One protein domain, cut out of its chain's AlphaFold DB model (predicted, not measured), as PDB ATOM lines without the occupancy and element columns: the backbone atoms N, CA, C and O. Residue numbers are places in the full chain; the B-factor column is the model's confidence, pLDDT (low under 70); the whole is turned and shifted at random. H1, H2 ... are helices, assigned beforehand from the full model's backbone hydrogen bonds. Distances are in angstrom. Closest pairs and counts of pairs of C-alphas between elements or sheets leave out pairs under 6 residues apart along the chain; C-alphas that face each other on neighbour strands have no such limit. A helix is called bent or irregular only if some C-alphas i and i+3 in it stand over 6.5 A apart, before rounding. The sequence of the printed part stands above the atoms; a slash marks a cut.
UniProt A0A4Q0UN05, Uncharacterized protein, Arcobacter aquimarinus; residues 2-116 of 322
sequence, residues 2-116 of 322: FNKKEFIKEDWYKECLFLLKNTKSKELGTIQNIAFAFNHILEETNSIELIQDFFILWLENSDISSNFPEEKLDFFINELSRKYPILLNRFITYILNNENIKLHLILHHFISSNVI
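AT A GLANCE: This is residues 2 to 116 of the 322 residues of an uncharacterized protein of Arcobacter aquimarinus (UniProt A0A4Q0UN05). A rounded body of helices holds two touching pairs, H2 with H4 and H1 with H3; within each pair the helices run the same way at a shallow tilt, while H2 runs opposite ways to H1 and H3. H1 lies at one end of the longest axis, and H5, H6 and H7 cover the other end, with H5 slanting beside H3. The printed part has 115 residues with seven named helices, H1 to H7 in chain order, and no named strand; its class is all helix. It is compact, with a radius of gyration of the C-alphas of 13.2 A and spans of 34 by 28 by 25 A.

IN THESE COORDINATES: The longest helix is H2, residues 28 to 45, 25.4 A from C-alpha 28 at (293.799, 222.877, 125.859) to C-alpha 45 at (288.834, 206.179, 144.389). H4, residues 70 to 83, measures 18.8 A and is irregular, with C-alphas 72 and 75 7.0 A apart. H3, residues 49 to 61, measures 18.5 A. H1, residues 11 to 22, measures 19.5 A and is irregular too, with C-alphas 19 and 22 7.2 A apart. H5, residues 85 to 97, measures 18.2 A. H6, residues 101 to 105, and H7, residues 107 to 110, measure 6.6 A and 5.6 A; H7 ends with C-alpha 110 at (305.641, 216.473, 139.310).

HOW THE PARTS SIT: H2 and H4 touch, the C-alphas of Gln 32 and Lys 72 being closest at 5.4 A, at a shallow tilt of 13 degrees, the same way. H2 and H3 are close but not clearly touching, closest at the C-alphas of Phe 38 and Ile 51, 6.7 A, opposite ways at a shallow tilt of 23 degrees. H1, with residues 18 to 22 alone, touches H3; the C-alphas of Lys 21 and Trp 58 are closest, 4.3 A. H3, with residues 56 to 60 alone, touches H6, closest at the C-alphas of Leu 59 and Lys 102, 6.3 A. H7 touches H4, closest at the C-alphas of Ile 77 and Phe 110, 6.4 A, and H5, closest at those of Ile 92 and Leu 107, 7.2 A. H3 and H4 are apart. Every O i to N i+4 pair is within hydrogen-bond range in H2, H3, H5 and H6, against 5 of 8 in H1 and 8 of 10 in H4; H7 is too short for such a pair.

THE WHOLE: The two C-alphas farthest apart, those of Trp 12 and Ser 113, are 37.4 A apart. The printed part has no cut and no long link; H3 to H4, with 8 residues between them, is a short link. Mean pLDDT of the printed part is 87.7, with residues 2 to 4 and residue 113 under 70.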
ATOM      1  N   PHE A   2     282.095 214.910 131.274       57.59
ATOM      2  CA  PHE A   2     283.030 214.148 132.128       57.59
ATOM      3  C   PHE A   2     283.214 214.604 133.588       57.59
ATOM      4  O   PHE A   2     283.815 213.877 134.374       57.59
ATOM      5  N   ASN A   3     282.693 215.772 133.970       60.34
ATOM      6  CA  ASN A   3     282.937 216.377 135.292       60.34
ATOM      7  C   ASN A   3     281.897 215.971 136.353       60.34
ATOM      8  O   ASN A   3     281.698 216.688 137.329       60.34
ATOM      9  N   LYS A   4     281.164 214.872 136.145       67.75
ATOM     10  CA  LYS A   4     280.180 214.383 137.118       67.75
ATOM     11  C   LYS A   4     280.790 213.250 137.935       67.75
ATOM     12  O   LYS A   4     281.073 212.189 137.388       67.75
ATOM     13  N   LYS A   5     280.947 213.485 139.242       71.50
ATOM     14  CA  LYS A   5     281.520 212.531 140.209       71.50
ATOM     15  C   LYS A   5     280.783 211.191 140.255       71.50
ATOM     16  O   LYS A   5     281.399 210.151 140.441       71.50
ATOM     17  N   GLU A   6     279.474 211.232 140.018       76.75
ATOM     18  CA  GLU A   6     278.547 210.099 140.124       76.75
ATOM     19  C   GLU A   6     278.932 208.893 139.253       76.75
ATOM     20  O   GLU A   6     278.618 207.766 139.613       76.75
ATOM     21  N   PHE A   7     279.638 209.107 138.139       79.00
ATOM     22  CA  PHE A   7     279.903 208.056 137.153       79.00
ATOM     23  C   PHE A   7     281.318 207.475 137.205       79.00
ATOM     24  O   PHE A   7     281.646 206.600 136.418       79.00
ATOM     25  N   ILE A   8     282.171 207.928 138.123       78.31
ATOM     26  CA  ILE A   8     283.606 207.582 138.125       78.31
ATOM     27  C   ILE A   8     283.864 206.091 138.355       78.31
ATOM     28  O   ILE A   8     284.870 205.551 137.892       78.31
ATOM     29  N   LYS A   9     282.957 205.418 139.066       79.19
ATOM     30  CA  LYS A   9     283.057 203.983 139.358       79.19
ATOM     31  C   LYS A   9     282.526 203.103 138.226       79.19
ATOM     32  O   LYS A   9     282.773 201.903 138.250       79.19
ATOM     33  N   GLU A  10     281.834 203.689 137.255       83.75
ATOM     34  CA  GLU A  10     281.244 202.967 136.137       83.75
ATOM     35  C   GLU A  10     282.309 202.605 135.097       83.75
ATOM     36  O   GLU A  10     283.166 203.421 134.746       83.75
ATOM     37  N   ASP A  11     282.249 201.394 134.548       84.06
ATOM     38  CA  ASP A  11     283.256 200.937 133.583       84.06
ATOM     39  C   ASP A  11     283.215 201.731 132.271       84.06
ATOM     40  O   ASP A  11     284.265 202.073 131.722       84.06
ATOM     41  N   TRP A  12     282.025 202.157 131.831       87.25
ATOM     42  CA  TRP A  12     281.887 203.015 130.650       87.25
ATOM     43  C   TRP A  12     282.605 204.364 130.820       87.25
ATOM     44  O   TRP A  12     283.097 204.926 129.843       87.25
ATOM     45  N   TYR A  13     282.716 204.891 132.048       87.06
ATOM     46  CA  TYR A  13     283.426 206.146 132.303       87.06
ATOM     47  C   TYR A  13     284.920 205.993 132.025       87.06
ATOM     48  O   TYR A  13     285.525 206.857 131.382       87.06
ATOM     49  N   LYS A  14     285.506 204.870 132.460       85.44
ATOM     50  CA  LYS A  14     286.905 204.530 132.173       85.44
ATOM     51  C   LYS A  14     287.113 204.391 130.670       85.44
ATOM     52  O   LYS A  14     288.023 205.014 130.132       85.44
ATOM     53  N   GLU A  15     286.252 203.644 129.980       87.50
ATOM     54  CA  GLU A  15     286.333 203.479 128.523       87.50
ATOM     55  C   GLU A  15     286.300 204.823 127.799       87.50
ATOM     56  O   GLU A  15     287.160 205.107 126.962       87.50
ATOM     57  N   CYS A  16     285.359 205.695 128.166       88.12
ATOM     58  CA  CYS A  16     285.280 207.016 127.573       88.12
ATOM     59  C   CYS A  16     286.535 207.850 127.896       88.12
ATOM     60  O   CYS A  16     286.986 208.597 127.028       88.12
ATOM     61  N   LEU A  17     287.094 207.774 129.115       89.62
ATOM     62  CA  LEU A  17     288.322 208.496 129.466       89.62
ATOM     63  C   LEU A  17     289.458 208.059 128.539       89.62
ATOM     64  O   LEU A  17     290.109 208.904 127.934       89.62
ATOM     65  N   PHE A  18     289.643 206.752 128.347       90.81
ATOM     66  CA  PHE A  18     290.686 206.211 127.474       90.81
ATOM     67  C   PHE A  18     290.507 206.552 125.987       90.81
ATOM     68  O   PHE A  18     291.502 206.556 125.259       90.81
ATOM     69  N   LEU A  19     289.307 206.917 125.516       90.94
ATOM     70  CA  LEU A  19     289.133 207.472 124.162       90.94
ATOM     71  C   LEU A  19     289.873 208.807 123.974       90.94
ATOM     72  O   LEU A  19     290.258 209.145 122.855       90.94
ATOM     73  N   LEU A  20     290.136 209.541 125.061       91.12
ATOM     74  CA  LEU A  20     290.860 210.815 125.043       91.12
ATOM     75  C   LEU A  20     292.389 210.651 125.019       91.12
ATOM     76  O   LEU A  20     293.114 211.640 124.980       91.12
ATOM     77  N   LYS A  21     292.922 209.423 124.983       90.62
ATOM     78  CA  LYS A  21     294.378 209.177 124.963       90.62
ATOM     79  C   LYS A  21     295.106 209.766 123.744       90.62
ATOM     80  O   LYS A  21     296.324 209.874 123.753       90.62
ATOM     81  N   ASN A  22     294.384 210.127 122.683       91.06
ATOM     82  CA  ASN A  22     294.956 210.716 121.467       91.06
ATOM     83  C   ASN A  22     294.962 212.256 121.491       91.06
ATOM     84  O   ASN A  22     295.363 212.882 120.507       91.06
ATOM     85  N   THR A  23     294.491 212.872 122.581       91.50
ATOM     86  CA  THR A  23     294.400 214.329 122.720       91.50
ATOM     87  C   THR A  23     295.776 214.977 122.603       91.50
ATOM     88  O   THR A  23     296.720 214.585 123.290       91.50
ATOM     89  N   LYS A  24     295.896 215.984 121.736       91.12
ATOM     90  CA  LYS A  24     297.162 216.694 121.480       91.12
ATOM     91  C   LYS A  24     297.362 217.852 122.453       91.12
ATOM     92  O   LYS A  24     296.396 218.433 122.942       91.12
ATOM     93  N   SER A  25     298.610 218.278 122.642       87.69
ATOM     94  CA  SER A  25     298.991 219.416 123.502       87.69
ATOM     95  C   SER A  25     298.238 220.723 123.200       87.69
ATOM     96  O   SER A  25     297.998 221.535 124.090       87.69
ATOM     97  N   LYS A  26     297.822 220.924 121.942       89.69
ATOM     98  CA  LYS A  26     297.076 222.107 121.481       89.69
ATOM     99  C   LYS A  26     295.602 222.114 121.901       89.69
ATOM    100  O   LYS A  26     294.964 223.164 121.870       89.69
ATOM    101  N   GLU A  27     295.044 220.971 122.286       89.94
ATOM    102  CA  GLU A  27     293.629 220.808 122.637       89.94
ATOM    103  C   GLU A  27     293.388 221.167 124.112       89.94
ATOM    104  O   GLU A  27     292.920 220.365 124.921       89.94
ATOM    105  N   LEU A  28     293.722 222.410 124.470       87.94
ATOM    106  CA  LEU A  28     293.799 222.877 125.859       87.94
ATOM    107  C   LEU A  28     292.495 222.693 126.652       87.94
ATOM    108  O   LEU A  28     292.541 222.411 127.848       87.94
ATOM    109  N   GLY A  29     291.336 222.839 126.002       88.00
ATOM    110  CA  GLY A  29     290.034 222.636 126.645       88.00
ATOM    111  C   GLY A  29     289.787 221.174 127.030       88.00
ATOM    112  O   GLY A  29     289.282 220.894 128.115       88.00
ATOM    113  N   THR A  30     290.194 220.233 126.175       89.00
ATOM    114  CA  THR A  30     290.102 218.793 126.455       89.00
ATOM    115  C   THR A  30     291.055 218.406 127.579       89.00
ATOM    116  O   THR A  30     290.638 217.740 128.521       89.00
ATOM    117  N   ILE A  31     292.294 218.904 127.540       90.94
ATOM    118  CA  ILE A  31     293.297 218.695 128.595       90.94
ATOM    119  C   ILE A  31     292.784 219.177 129.950       90.94
ATOM    120  O   ILE A  31     292.904 218.472 130.947       90.94
ATOM    121  N   GLN A  32     292.174 220.361 129.991       89.50
ATOM    122  CA  GLN A  32     291.620 220.897 131.226       89.50
ATOM    123  C   GLN A  32     290.493 220.008 131.779       89.50
ATOM    124  O   GLN A  32     290.423 219.780 132.984       89.50
ATOM    125  N   ASN A  33     289.641 219.452 130.912       89.50
ATOM    126  CA  ASN A  33     288.614 218.495 131.331       89.50
ATOM    127  C   ASN A  33     289.213 217.171 131.830       89.50
ATOM    128  O   ASN A  33     288.722 216.629 132.816       89.50
ATOM    129  N   ILE A  34     290.285 216.679 131.202       90.81
ATOM    130  CA  ILE A  34     291.037 215.511 131.686       90.81
ATOM    131  C   ILE A  34     291.611 215.796 133.083       90.81
ATOM    132  O   ILE A  34     291.457 214.980 133.986       90.81
ATOM    133  N   ALA A  35     292.190 216.981 133.300       90.56
ATOM    134  CA  ALA A  35     292.709 217.392 134.605       90.56
ATOM    135  C   ALA A  35     291.610 217.415 135.687       90.56
ATOM    136  O   ALA A  35     291.827 216.965 136.813       90.56
ATOM    137  N   PHE A  36     290.410 217.904 135.354       89.00
ATOM    138  CA  PHE A  36     289.257 217.844 136.257       89.00
ATOM    139  C   PHE A  36     288.814 216.404 136.541       89.00
ATOM    140  O   PHE A  36     288.569 216.067 137.699       89.00
ATOM    141  N   ALA A  37     288.768 215.547 135.518       89.31
ATOM    142  CA  ALA A  37     288.453 214.131 135.680       89.31
ATOM    143  C   ALA A  37     289.452 213.432 136.615       89.31
ATOM    144  O   ALA A  37     289.031 212.729 137.530       89.31
ATOM    145  N   PHE A  38     290.757 213.681 136.462       91.25
ATOM    146  CA  PHE A  38     291.781 213.129 137.356       91.25
ATOM    147  C   PHE A  38     291.577 213.539 138.810       91.25
ATOM    148  O   PHE A  38     291.638 212.687 139.692       91.25
ATOM    149  N   ASN A  39     291.288 214.815 139.073       89.06
ATOM    150  CA  ASN A  39     291.022 215.268 140.437       89.06
ATOM    151  C   ASN A  39     289.821 214.543 141.050       89.06
ATOM    152  O   ASN A  39     289.890 214.112 142.198       89.06
ATOM    153  N   HIS A  40     288.748 214.340 140.286       88.44
ATOM    154  CA  HIS A  40     287.604 213.594 140.795       88.44
ATOM    155  C   HIS A  40     287.895 212.099 140.981       88.44
ATOM    156  O   HIS A  40     287.413 211.509 141.945       88.44
ATOM    157  N   ILE A  41     288.702 211.486 140.109       88.50
ATOM    158  CA  ILE A  41     289.158 210.099 140.285       88.50
ATOM    159  C   ILE A  41     289.926 209.966 141.603       88.50
ATOM    160  O   ILE A  41     289.649 209.041 142.367       88.50
ATOM    161  N   LEU A  42     290.831 210.901 141.903       88.44
ATOM    162  CA  LEU A  42     291.564 210.916 143.169       88.44
ATOM    163  C   LEU A  42     290.626 211.060 144.374       88.44
ATOM    164  O   LEU A  42     290.771 210.314 145.339       88.44
ATOM    165  N   GLU A  43     289.649 211.969 144.303       87.50
ATOM    166  CA  GLU A  43     288.675 212.199 145.379       87.50
ATOM    167  C   GLU A  43     287.804 210.966 145.679       87.50
ATOM    168  O   GLU A  43     287.538 210.684 146.845       87.50
ATOM    169  N   GLU A  44     287.359 210.232 144.655       86.00
ATOM    170  CA  GLU A  44     286.392 209.134 144.814       86.00
ATOM    171  C   GLU A  44     287.030 207.752 145.006       86.00
ATOM    172  O   GLU A  44     286.456 206.885 145.672       86.00
ATOM    173  N   THR A  45     288.188 207.506 144.384       82.50
ATOM    174  CA  THR A  45     288.834 206.179 144.389       82.50
ATOM    175  C   THR A  45     290.031 206.099 145.321       82.50
ATOM    176  O   THR A  45     290.400 205.000 145.731       82.50
ATOM    177  N   ASN A  46     290.647 207.242 145.650       83.00
ATOM    178  CA  ASN A  46     291.911 207.316 146.379       83.00
ATOM    179  C   ASN A  46     293.017 206.415 145.775       83.00
ATOM    180  O   ASN A  46     293.882 205.912 146.492       83.00
ATOM    181  N   SER A  47     292.982 206.192 144.455       83.19
ATOM    182  CA  SER A  47     293.984 205.432 143.700       83.19
ATOM    183  C   SER A  47     294.510 206.254 142.524       83.19
ATOM    184  O   SER A  47     293.807 207.078 141.941       83.19
ATOM    185  N   ILE A  48     295.777 206.017 142.177       88.44
ATOM    186  CA  ILE A  48     296.490 206.669 141.072       88.44
ATOM    187  C   ILE A  48     296.636 205.748 139.845       88.44
ATOM    188  O   ILE A  48     297.090 206.193 138.798       88.44
ATOM    189  N   GLU A  49     296.242 204.476 139.944       89.25
ATOM    190  CA  GLU A  49     296.507 203.436 138.930       89.25
ATOM    191  C   GLU A  49     295.837 203.750 137.584       89.25
ATOM    192  O   GLU A  49     296.493 203.765 136.548       89.25
ATOM    193  N   LEU A  50     294.557 204.143 137.595       88.56
ATOM    194  CA  LEU A  50     293.842 204.540 136.374       88.56
ATOM    195  C   LEU A  50     294.504 205.744 135.681       88.56
ATOM    196  O   LEU A  50     294.556 205.826 134.455       88.56
ATOM    197  N   ILE A  51     295.010 206.688 136.479       90.56
ATOM    198  CA  ILE A  51     295.693 207.888 135.988       90.56
ATOM    199  C   ILE A  51     297.061 207.504 135.409       90.56
ATOM    200  O   ILE A  51     297.426 208.007 134.349       90.56
ATOM    201  N   GLN A  52     297.789 206.586 136.052       90.94
ATOM    202  CA  GLN A  52     299.044 206.025 135.540       90.94
ATOM    203  C   GLN A  52     298.848 205.387 134.167       90.94
ATOM    204  O   GLN A  52     299.527 205.775 133.215       90.94
ATOM    205  N   ASP A  53     297.884 204.474 134.054       91.12
ATOM    206  CA  ASP A  53     297.583 203.763 132.811       91.12
ATOM    207  C   ASP A  53     297.189 204.728 131.692       91.12
ATOM    208  O   ASP A  53     297.660 204.620 130.554       91.12
ATOM    209  N   PHE A  54     296.369 205.732 132.020       92.12
ATOM    210  CA  PHE A  54     296.023 206.777 131.070       92.12
ATOM    211  C   PHE A  54     297.249 207.585 130.638       92.12
ATOM    212  O   PHE A  54     297.423 207.797 129.442       92.12
ATOM    213  N   PHE A  55     298.120 208.015 131.559       89.81
ATOM    214  CA  PHE A  55     299.317 208.789 131.211       89.81
ATOM    215  C   PHE A  55     300.255 208.022 130.280       89.81
ATOM    216  O   PHE A  55     300.771 208.616 129.337       89.81
ATOM    217  N   ILE A  56     300.454 206.718 130.489       90.50
ATOM    218  CA  ILE A  56     301.278 205.885 129.596       90.50
ATOM    219  C   ILE A  56     300.720 205.938 128.177       90.50
ATOM    220  O   ILE A  56     301.418 206.340 127.244       90.50
ATOM    221  N   LEU A  57     299.436 205.607 128.029       91.50
ATOM    222  CA  LEU A  57     298.778 205.587 126.730       91.50
ATOM    223  C   LEU A  57     298.708 206.977 126.102       91.50
ATOM    224  O   LEU A  57     298.849 207.115 124.887       91.50
ATOM    225  N   TRP A  58     298.510 208.011 126.909       92.19
ATOM    226  CA  TRP A  58     298.453 209.379 126.429       92.19
ATOM    227  C   TRP A  58     299.806 209.820 125.878       92.19
ATOM    228  O   TRP A  58     299.879 210.345 124.770       92.19
ATOM    229  N   LEU A  59     300.899 209.540 126.587       89.75
ATOM    230  CA  LEU A  59     302.249 209.859 126.123       89.75
ATOM    231  C   LEU A  59     302.647 209.032 124.899       89.75
ATOM    232  O   LEU A  59     303.353 209.526 124.020       89.75
ATOM    233  N   GLU A  60     302.210 207.778 124.809       88.38
ATOM    234  CA  GLU A  60     302.472 206.929 123.648       88.38
ATOM    235  C   GLU A  60     301.806 207.465 122.379       88.38
ATOM    236  O   GLU A  60     302.470 207.521 121.341       88.38
ATOM    237  N   ASN A  61     300.559 207.930 122.485       87.62
ATOM    238  CA  ASN A  61     299.718 208.288 121.341       87.62
ATOM    239  C   ASN A  61     299.665 209.795 121.011       87.62
ATOM    240  O   ASN A  61     299.067 210.176 120.004       87.62
ATOM    241  N   SER A  62     300.282 210.662 121.820       86.75
ATOM    242  CA  SER A  62     300.243 212.122 121.643       86.75
ATOM    243  C   SER A  62     301.630 212.784 121.681       86.75
ATOM    244  O   SER A  62     302.662 212.129 121.837       86.75
ATOM    245  N   ASP A  63     301.657 214.112 121.525       87.56
ATOM    246  CA  ASP A  63     302.855 214.957 121.606       87.56
ATOM    247  C   ASP A  63     303.120 215.527 123.016       87.56
ATOM    248  O   ASP A  63     304.009 216.362 123.191       87.56
ATOM    249  N   ILE A  64     302.381 215.069 124.033       86.25
ATOM    250  CA  ILE A  64     302.423 215.609 125.405       86.25
ATOM    251  C   ILE A  64     303.798 215.476 126.060       86.25
ATOM    252  O   ILE A  64     304.188 216.349 126.827       86.25
ATOM    253  N   SER A  65     304.573 214.438 125.732       82.25
ATOM    254  CA  SER A  65     305.927 214.272 126.285       82.25
ATOM    255  C   SER A  65     306.892 215.383 125.871       82.25
ATOM    256  O   SER A  65     307.891 215.611 126.543       82.25
ATOM    257  N   SER A  66     306.635 216.025 124.728       83.88
ATOM    258  CA  SER A  66     307.474 217.096 124.181       83.88
ATOM    259  C   SER A  66     306.865 218.477 124.403       83.88
ATOM    260  O   SER A  66     307.603 219.448 124.517       83.88
ATOM    261  N   ASN A  67     305.536 218.555 124.482       86.25
ATOM    262  CA  ASN A  67     304.774 219.787 124.652       86.25
ATOM    263  C   ASN A  67     303.823 219.642 125.848       86.25
ATOM    264  O   ASN A  67     302.602 219.611 125.679       86.25
ATOM    265  N   PHE A  68     304.378 219.497 127.052       86.06
ATOM    266  CA  PHE A  68     303.563 219.289 128.243       86.06
ATOM    267  C   PHE A  68     302.745 220.558 128.565       86.06
ATOM    268  O   PHE A  68     303.320 221.641 128.702       86.06
ATOM    269  N   PRO A  69     301.407 220.467 128.673       86.38
ATOM    270  CA  PRO A  69     300.532 221.621 128.866       86.38
ATOM    271  C   PRO A  69     300.468 222.022 130.350       86.38
ATOM    272  O   PRO A  69     299.421 221.898 130.988       86.38
ATOM    273  N   GLU A  70     301.597 222.496 130.885       83.50
ATOM    274  CA  GLU A  70     301.816 222.817 132.306       83.50
ATOM    275  C   GLU A  70     300.674 223.656 132.896       83.50
ATOM    276  O   GLU A  70     299.944 223.167 133.752       83.50
ATOM    277  N   GLU A  71     300.363 224.815 132.307       84.88
ATOM    278  CA  GLU A  71     299.303 225.722 132.790       84.88
ATOM    279  C   GLU A  71     297.909 225.071 132.932       84.88
ATOM    280  O   GLU A  71     297.049 225.573 133.660       84.88
ATOM    281  N   LYS A  72     297.631 223.981 132.203       87.19
ATOM    282  CA  LYS A  72     296.339 223.270 132.254       87.19
ATOM    283  C   LYS A  72     296.340 222.100 133.226       87.19
ATOM    284  O   LYS A  72     295.270 221.726 133.703       87.19
ATOM    285  N   LEU A  73     297.511 221.547 133.527       88.19
ATOM    286  CA  LEU A  73     297.688 220.456 134.480       88.19
ATOM    287  C   LEU A  73     298.142 220.945 135.859       88.19
ATOM    288  O   LEU A  73     297.992 220.198 136.822       88.19
ATOM    289  N   ASP A  74     298.584 222.197 135.987       86.88
ATOM    290  CA  ASP A  74     299.059 222.802 137.235       86.88
ATOM    291  C   ASP A  74     298.084 222.609 138.391       86.88
ATOM    292  O   ASP A  74     298.494 222.295 139.505       86.88
ATOM    293  N   PHE A  75     296.781 222.768 138.153       86.69
ATOM    294  CA  PHE A  75     295.787 222.558 139.203       86.69
ATOM    295  C   PHE A  75     295.802 221.111 139.719       86.69
ATOM    296  O   PHE A  75     295.867 220.896 140.924       86.69
ATOM    297  N   PHE A  76     295.815 220.127 138.815       90.31
ATOM    298  CA  PHE A  76     295.910 218.709 139.171       90.31
ATOM    299  C   PHE A  76     297.236 218.379 139.869       90.31
ATOM    300  O   PHE A  76     297.233 217.720 140.903       90.31
ATOM    301  N   ILE A  77     298.360 218.873 139.349       90.81
ATOM    302  CA  ILE A  77     299.691 218.644 139.928       90.81
ATOM    303  C   ILE A  77     299.763 219.217 141.349       90.81
ATOM    304  O   ILE A  77     300.225 218.545 142.274       90.81
ATOM    305  N   ASN A  78     299.254 220.433 141.550       88.69
ATOM    306  CA  ASN A  78     299.215 221.073 142.861       88.69
ATOM    307  C   ASN A  78     298.303 220.328 143.843       88.69
ATOM    308  O   ASN A  78     298.667 220.161 145.008       88.69
ATOM    309  N   GLU A  79     297.137 219.863 143.392       88.94
ATOM    310  CA  GLU A  79     296.224 219.055 144.205       88.94
ATOM    311  C   GLU A  79     296.857 217.712 144.594       88.94
ATOM    312  O   GLU A  79     296.859 217.358 145.776       88.94
ATOM    313  N   LEU A  80     297.479 217.014 143.641       90.12
ATOM    314  CA  LEU A  80     298.211 215.769 143.870       90.12
ATOM    315  C   LEU A  80     299.348 215.973 144.885       90.12
ATOM    316  O   LEU A  80     299.454 215.212 145.843       90.12
ATOM    317  N   SER A  81     300.147 217.036 144.747       90.00
ATOM    318  CA  SER A  81     301.254 217.318 145.669       90.00
ATOM    319  C   SER A  81     300.796 217.724 147.069       90.00
ATOM    320  O   SER A  81     301.455 217.362 148.043       90.00
ATOM    321  N   ARG A  82     299.701 218.484 147.198       89.50
ATOM    322  CA  ARG A  82     299.254 219.023 148.494       89.50
ATOM    323  C   ARG A  82     298.324 218.093 149.260       89.50
ATOM    324  O   ARG A  82     298.460 217.996 150.477       89.50
ATOM    325  N   LYS A  83     297.353 217.473 148.585       90.38
ATOM    326  CA  LYS A  83     296.330 216.634 149.230       90.38
ATOM    327  C   LYS A  83     296.692 215.156 149.223       90.38
ATOM    328  O   LYS A  83     296.334 214.454 150.164       90.38
ATOM    329  N   TYR A  84     297.427 214.699 148.212       91.38
ATOM    330  CA  TYR A  84     297.713 213.279 148.003       91.38
ATOM    331  C   TYR A  84     299.222 212.977 147.871       91.38
ATOM    332  O   TYR A  84     299.633 212.295 146.928       91.38
ATOM    333  N   PRO A  85     300.075 213.418 148.819       91.25
ATOM    334  CA  PRO A  85     301.530 213.273 148.705       91.25
ATOM    335  C   PRO A  85     301.993 211.809 148.615       91.25
ATOM    336  O   PRO A  85     302.973 211.513 147.938       91.25
ATOM    337  N   ILE A  86     301.271 210.874 149.240       92.00
ATOM    338  CA  ILE A  86     301.571 209.435 149.155       92.00
ATOM    339  C   ILE A  86     301.348 208.923 147.722       92.00
ATOM    340  O   ILE A  86     302.203 208.234 147.169       92.00
ATOM    341  N   LEU A  87     300.238 209.313 147.085       92.69
ATOM    342  CA  LEU A  87     299.954 208.939 145.697       92.69
ATOM    343  C   LEU A  87     300.954 209.581 144.727       92.69
ATOM    344  O   LEU A  87     301.351 208.936 143.758       92.69
ATOM    345  N   LEU A  88     301.411 210.807 145.011       93.25
ATOM    346  CA  LEU A  88     302.488 211.452 144.258       93.25
ATOM    347  C   LEU A  88     303.797 210.656 144.345       93.25
ATOM    348  O   LEU A  88     304.402 210.368 143.314       93.25
ATOM    349  N   ASN A  89     304.217 210.261 145.549       94.62
ATOM    350  CA  ASN A  89     305.425 209.453 145.750       94.62
ATOM    351  C   ASN A  89     305.332 208.122 144.990       94.62
ATOM    352  O   ASN A  89     306.277 207.722 144.303       94.62
ATOM    353  N   ARG A  90     304.161 207.473 145.032       94.06
ATOM    354  CA  ARG A  90     303.885 206.246 144.275       94.06
ATOM    355  C   ARG A  90     303.970 206.478 142.766       94.06
ATOM    356  O   ARG A  90     304.583 205.680 142.060       94.06
ATOM    357  N   PHE A  91     303.427 207.590 142.271       93.44
ATOM    358  CA  PHE A  91     303.508 207.978 140.862       93.44
ATOM    359  C   PHE A  91     304.939 208.260 140.399       93.44
ATOM    360  O   PHE A  91     305.356 207.780 139.350       93.44
ATOM    361  N   ILE A  92     305.723 208.982 141.197       95.06
ATOM    362  CA  ILE A  92     307.112 209.316 140.866       95.06
ATOM    363  C   ILE A  92     307.994 208.068 140.886       95.06
ATOM    364  O   ILE A  92     308.801 207.867 139.977       95.06
ATOM    365  N   THR A  93     307.793 207.186 141.863       95.44
ATOM    366  CA  THR A  93     308.498 205.897 141.931       95.44
ATOM    367  C   THR A  93     308.153 205.024 140.731       95.44
ATOM    368  O   THR A  93     309.043 204.428 140.128       95.44
ATOM    369  N   TYR A  94     306.877 205.007 140.329       93.56
ATOM    370  CA  TYR A  94     306.431 204.344 139.109       93.56
ATOM    371  C   TYR A  94     307.125 204.908 137.862       93.56
ATOM    372  O   TYR A  94     307.707 204.141 137.098       93.56
ATOM    373  N   ILE A  95     307.132 206.236 137.677       94.00
ATOM    374  CA  ILE A  95     307.799 206.894 136.543       94.00
ATOM    375  C   ILE A  95     309.282 206.532 136.500       94.00
ATOM    376  O   ILE A  95     309.782 206.158 135.446       94.00
ATOM    377  N   LEU A  96     309.994 206.643 137.624       95.06
ATOM    378  CA  LEU A  96     311.433 206.377 137.697       95.06
ATOM    379  C   LEU A  96     311.779 204.909 137.435       95.06
ATOM    380  O   LEU A  96     312.864 204.625 136.936       95.06
ATOM    381  N   ASN A  97     310.866 203.992 137.755       94.38
ATOM    382  CA  ASN A  97     311.041 202.558 137.559       94.38
ATOM    383  C   ASN A  97     310.528 202.050 136.196       94.38
ATOM    384  O   ASN A  97     310.673 200.865 135.898       94.38
ATOM    385  N   ASN A  98     309.916 202.900 135.370       92.31
ATOM    386  CA  ASN A  98     309.411 202.522 134.051       92.31
ATOM    387  C   ASN A  98     310.501 202.691 132.972       92.31
ATOM    388  O   ASN A  98     311.346 203.573 133.074       92.31
ATOM    389  N   GLU A  99     310.499 201.861 131.925       90.56
ATOM    390  CA  GLU A  99     311.448 201.989 130.805       90.56
ATOM    391  C   GLU A  99     311.026 203.023 129.751       90.56
ATOM    392  O   GLU A  99     311.835 203.431 128.912       90.56
ATOM    393  N   ASN A 100     309.767 203.461 129.775       89.50
ATOM    394  CA  ASN A 100     309.243 204.426 128.826       89.50
ATOM    395  C   ASN A 100     309.851 205.816 129.076       89.50
ATOM    396  O   ASN A 100     309.447 206.564 129.965       89.50
ATOM    397  N   ILE A 101     310.793 206.187 128.206       89.00
ATOM    398  CA  ILE A 101     311.515 207.467 128.223       89.00
ATOM    399  C   ILE A 101     310.561 208.668 128.269       89.00
ATOM    400  O   ILE A 101     310.884 209.679 128.893       89.00
ATOM    401  N   LYS A 102     309.380 208.569 127.643       90.31
ATOM    402  CA  LYS A 102     308.405 209.665 127.606       90.31
ATOM    403  C   LYS A 102     307.858 210.012 128.992       90.31
ATOM    404  O   LYS A 102     307.594 211.185 129.240       90.31
ATOM    405  N   LEU A 103     307.743 209.038 129.900       90.38
ATOM    406  CA  LEU A 103     307.339 209.287 131.288       90.38
ATOM    407  C   LEU A 103     308.405 210.077 132.047       90.38
ATOM    408  O   LEU A 103     308.089 210.962 132.834       90.38
ATOM    409  N   HIS A 104     309.681 209.801 131.795       91.56
ATOM    410  CA  HIS A 104     310.749 210.537 132.461       91.56
ATOM    411  C   HIS A 104     310.844 211.997 131.993       91.56
ATOM    412  O   HIS A 104     311.281 212.849 132.761       91.56
ATOM    413  N   LEU A 105     310.429 212.307 130.757       90.06
ATOM    414  CA  LEU A 105     310.440 213.683 130.244       90.06
ATOM    415  C   LEU A 105     309.491 214.604 131.018       90.06
ATOM    416  O   LEU A 105     309.815 215.771 131.204       90.06
ATOM    417  N   ILE A 106     308.373 214.076 131.518       89.88
ATOM    418  CA  ILE A 106     307.392 214.857 132.285       89.88
ATOM    419  C   ILE A 106     307.703 214.910 133.786       89.88
ATOM    420  O   ILE A 106     307.027 215.618 134.527       89.88
ATOM    421  N   LEU A 107     308.721 214.175 134.249       90.50
ATOM    422  CA  LEU A 107     309.028 213.990 135.669       90.50
ATOM    423  C   LEU A 107     309.227 215.319 136.413       90.50
ATOM    424  O   LEU A 107     308.751 215.474 137.535       90.50
ATOM    425  N   HIS A 108     309.885 216.294 135.780       88.06
ATOM    426  CA  HIS A 108     310.176 217.581 136.410       88.06
ATOM    427  C   HIS A 108     308.920 218.403 136.737       88.06
ATOM    428  O   HIS A 108     308.990 219.280 137.587       88.06
ATOM    429  N   HIS A 109     307.780 218.138 136.087       88.62
ATOM    430  CA  HIS A 109     306.523 218.827 136.393       88.62
ATOM    431  C   HIS A 109     305.875 218.313 137.681       88.62
ATOM    432  O   HIS A 109     305.076 219.014 138.287       88.62
ATOM    433  N   PHE A 110     306.209 217.094 138.110       88.81
ATOM    434  CA  PHE A 110     305.641 216.473 139.310       88.81
ATOM    435  C   PHE A 110     306.542 216.603 140.534       88.81
ATOM    436  O   PHE A 110     306.091 216.387 141.659       88.81
ATOM    437  N   ILE A 111     307.815 216.928 140.328       86.94
ATOM    438  CA  ILE A 111     308.773 217.028 141.418       86.94
ATOM    439  C   ILE A 111     308.621 218.366 142.126       86.94
ATOM    440  O   ILE A 111     308.713 219.437 141.533       86.94
ATOM    441  N   SER A 112     308.422 218.276 143.435       77.25
ATOM    442  CA  SER A 112     308.467 219.394 144.363       77.25
ATOM    443  C   SER A 112     309.501 219.121 145.456       77.25
ATOM    444  O   SER A 112     310.019 218.008 145.607       77.25
ATOM    445  N   SER A 113     309.824 220.146 146.245       65.44
ATOM    446  CA  SER A 113     310.641 219.950 147.437       65.44
ATOM    447  C   SER A 113     309.917 218.990 148.390       65.44
ATOM    448  O   SER A 113     308.755 219.209 148.731       65.44
ATOM    449  N   ASN A 114     310.621 217.942 148.838       78.69
ATOM    450  CA  ASN A 114     310.168 216.876 149.757       78.69
ATOM    451  C   ASN A 114     309.523 215.622 149.141       78.69
ATOM    452  O   ASN A 114     308.988 214.804 149.890       78.69
ATOM    453  N   VAL A 115     309.604 215.411 147.828       90.00
ATOM    454  CA  VAL A 115     309.225 214.109 147.256       90.00
ATOM    455  C   VAL A 115     310.189 213.015 147.727       90.00
ATOM    456  O   VAL A 115     311.411 213.198 147.715       90.00
ATOM    457  N   ILE A 116     309.634 211.859 148.094       95.25
ATOM    458  CA  ILE A 116     310.372 210.632 148.422       95.25
ATOM    459  C   ILE A 116     309.865 209.470 147.562       95.25
ATOM    460  O   ILE A 116     308.774 209.540 146.997       95.25
TER     461      ILE A 116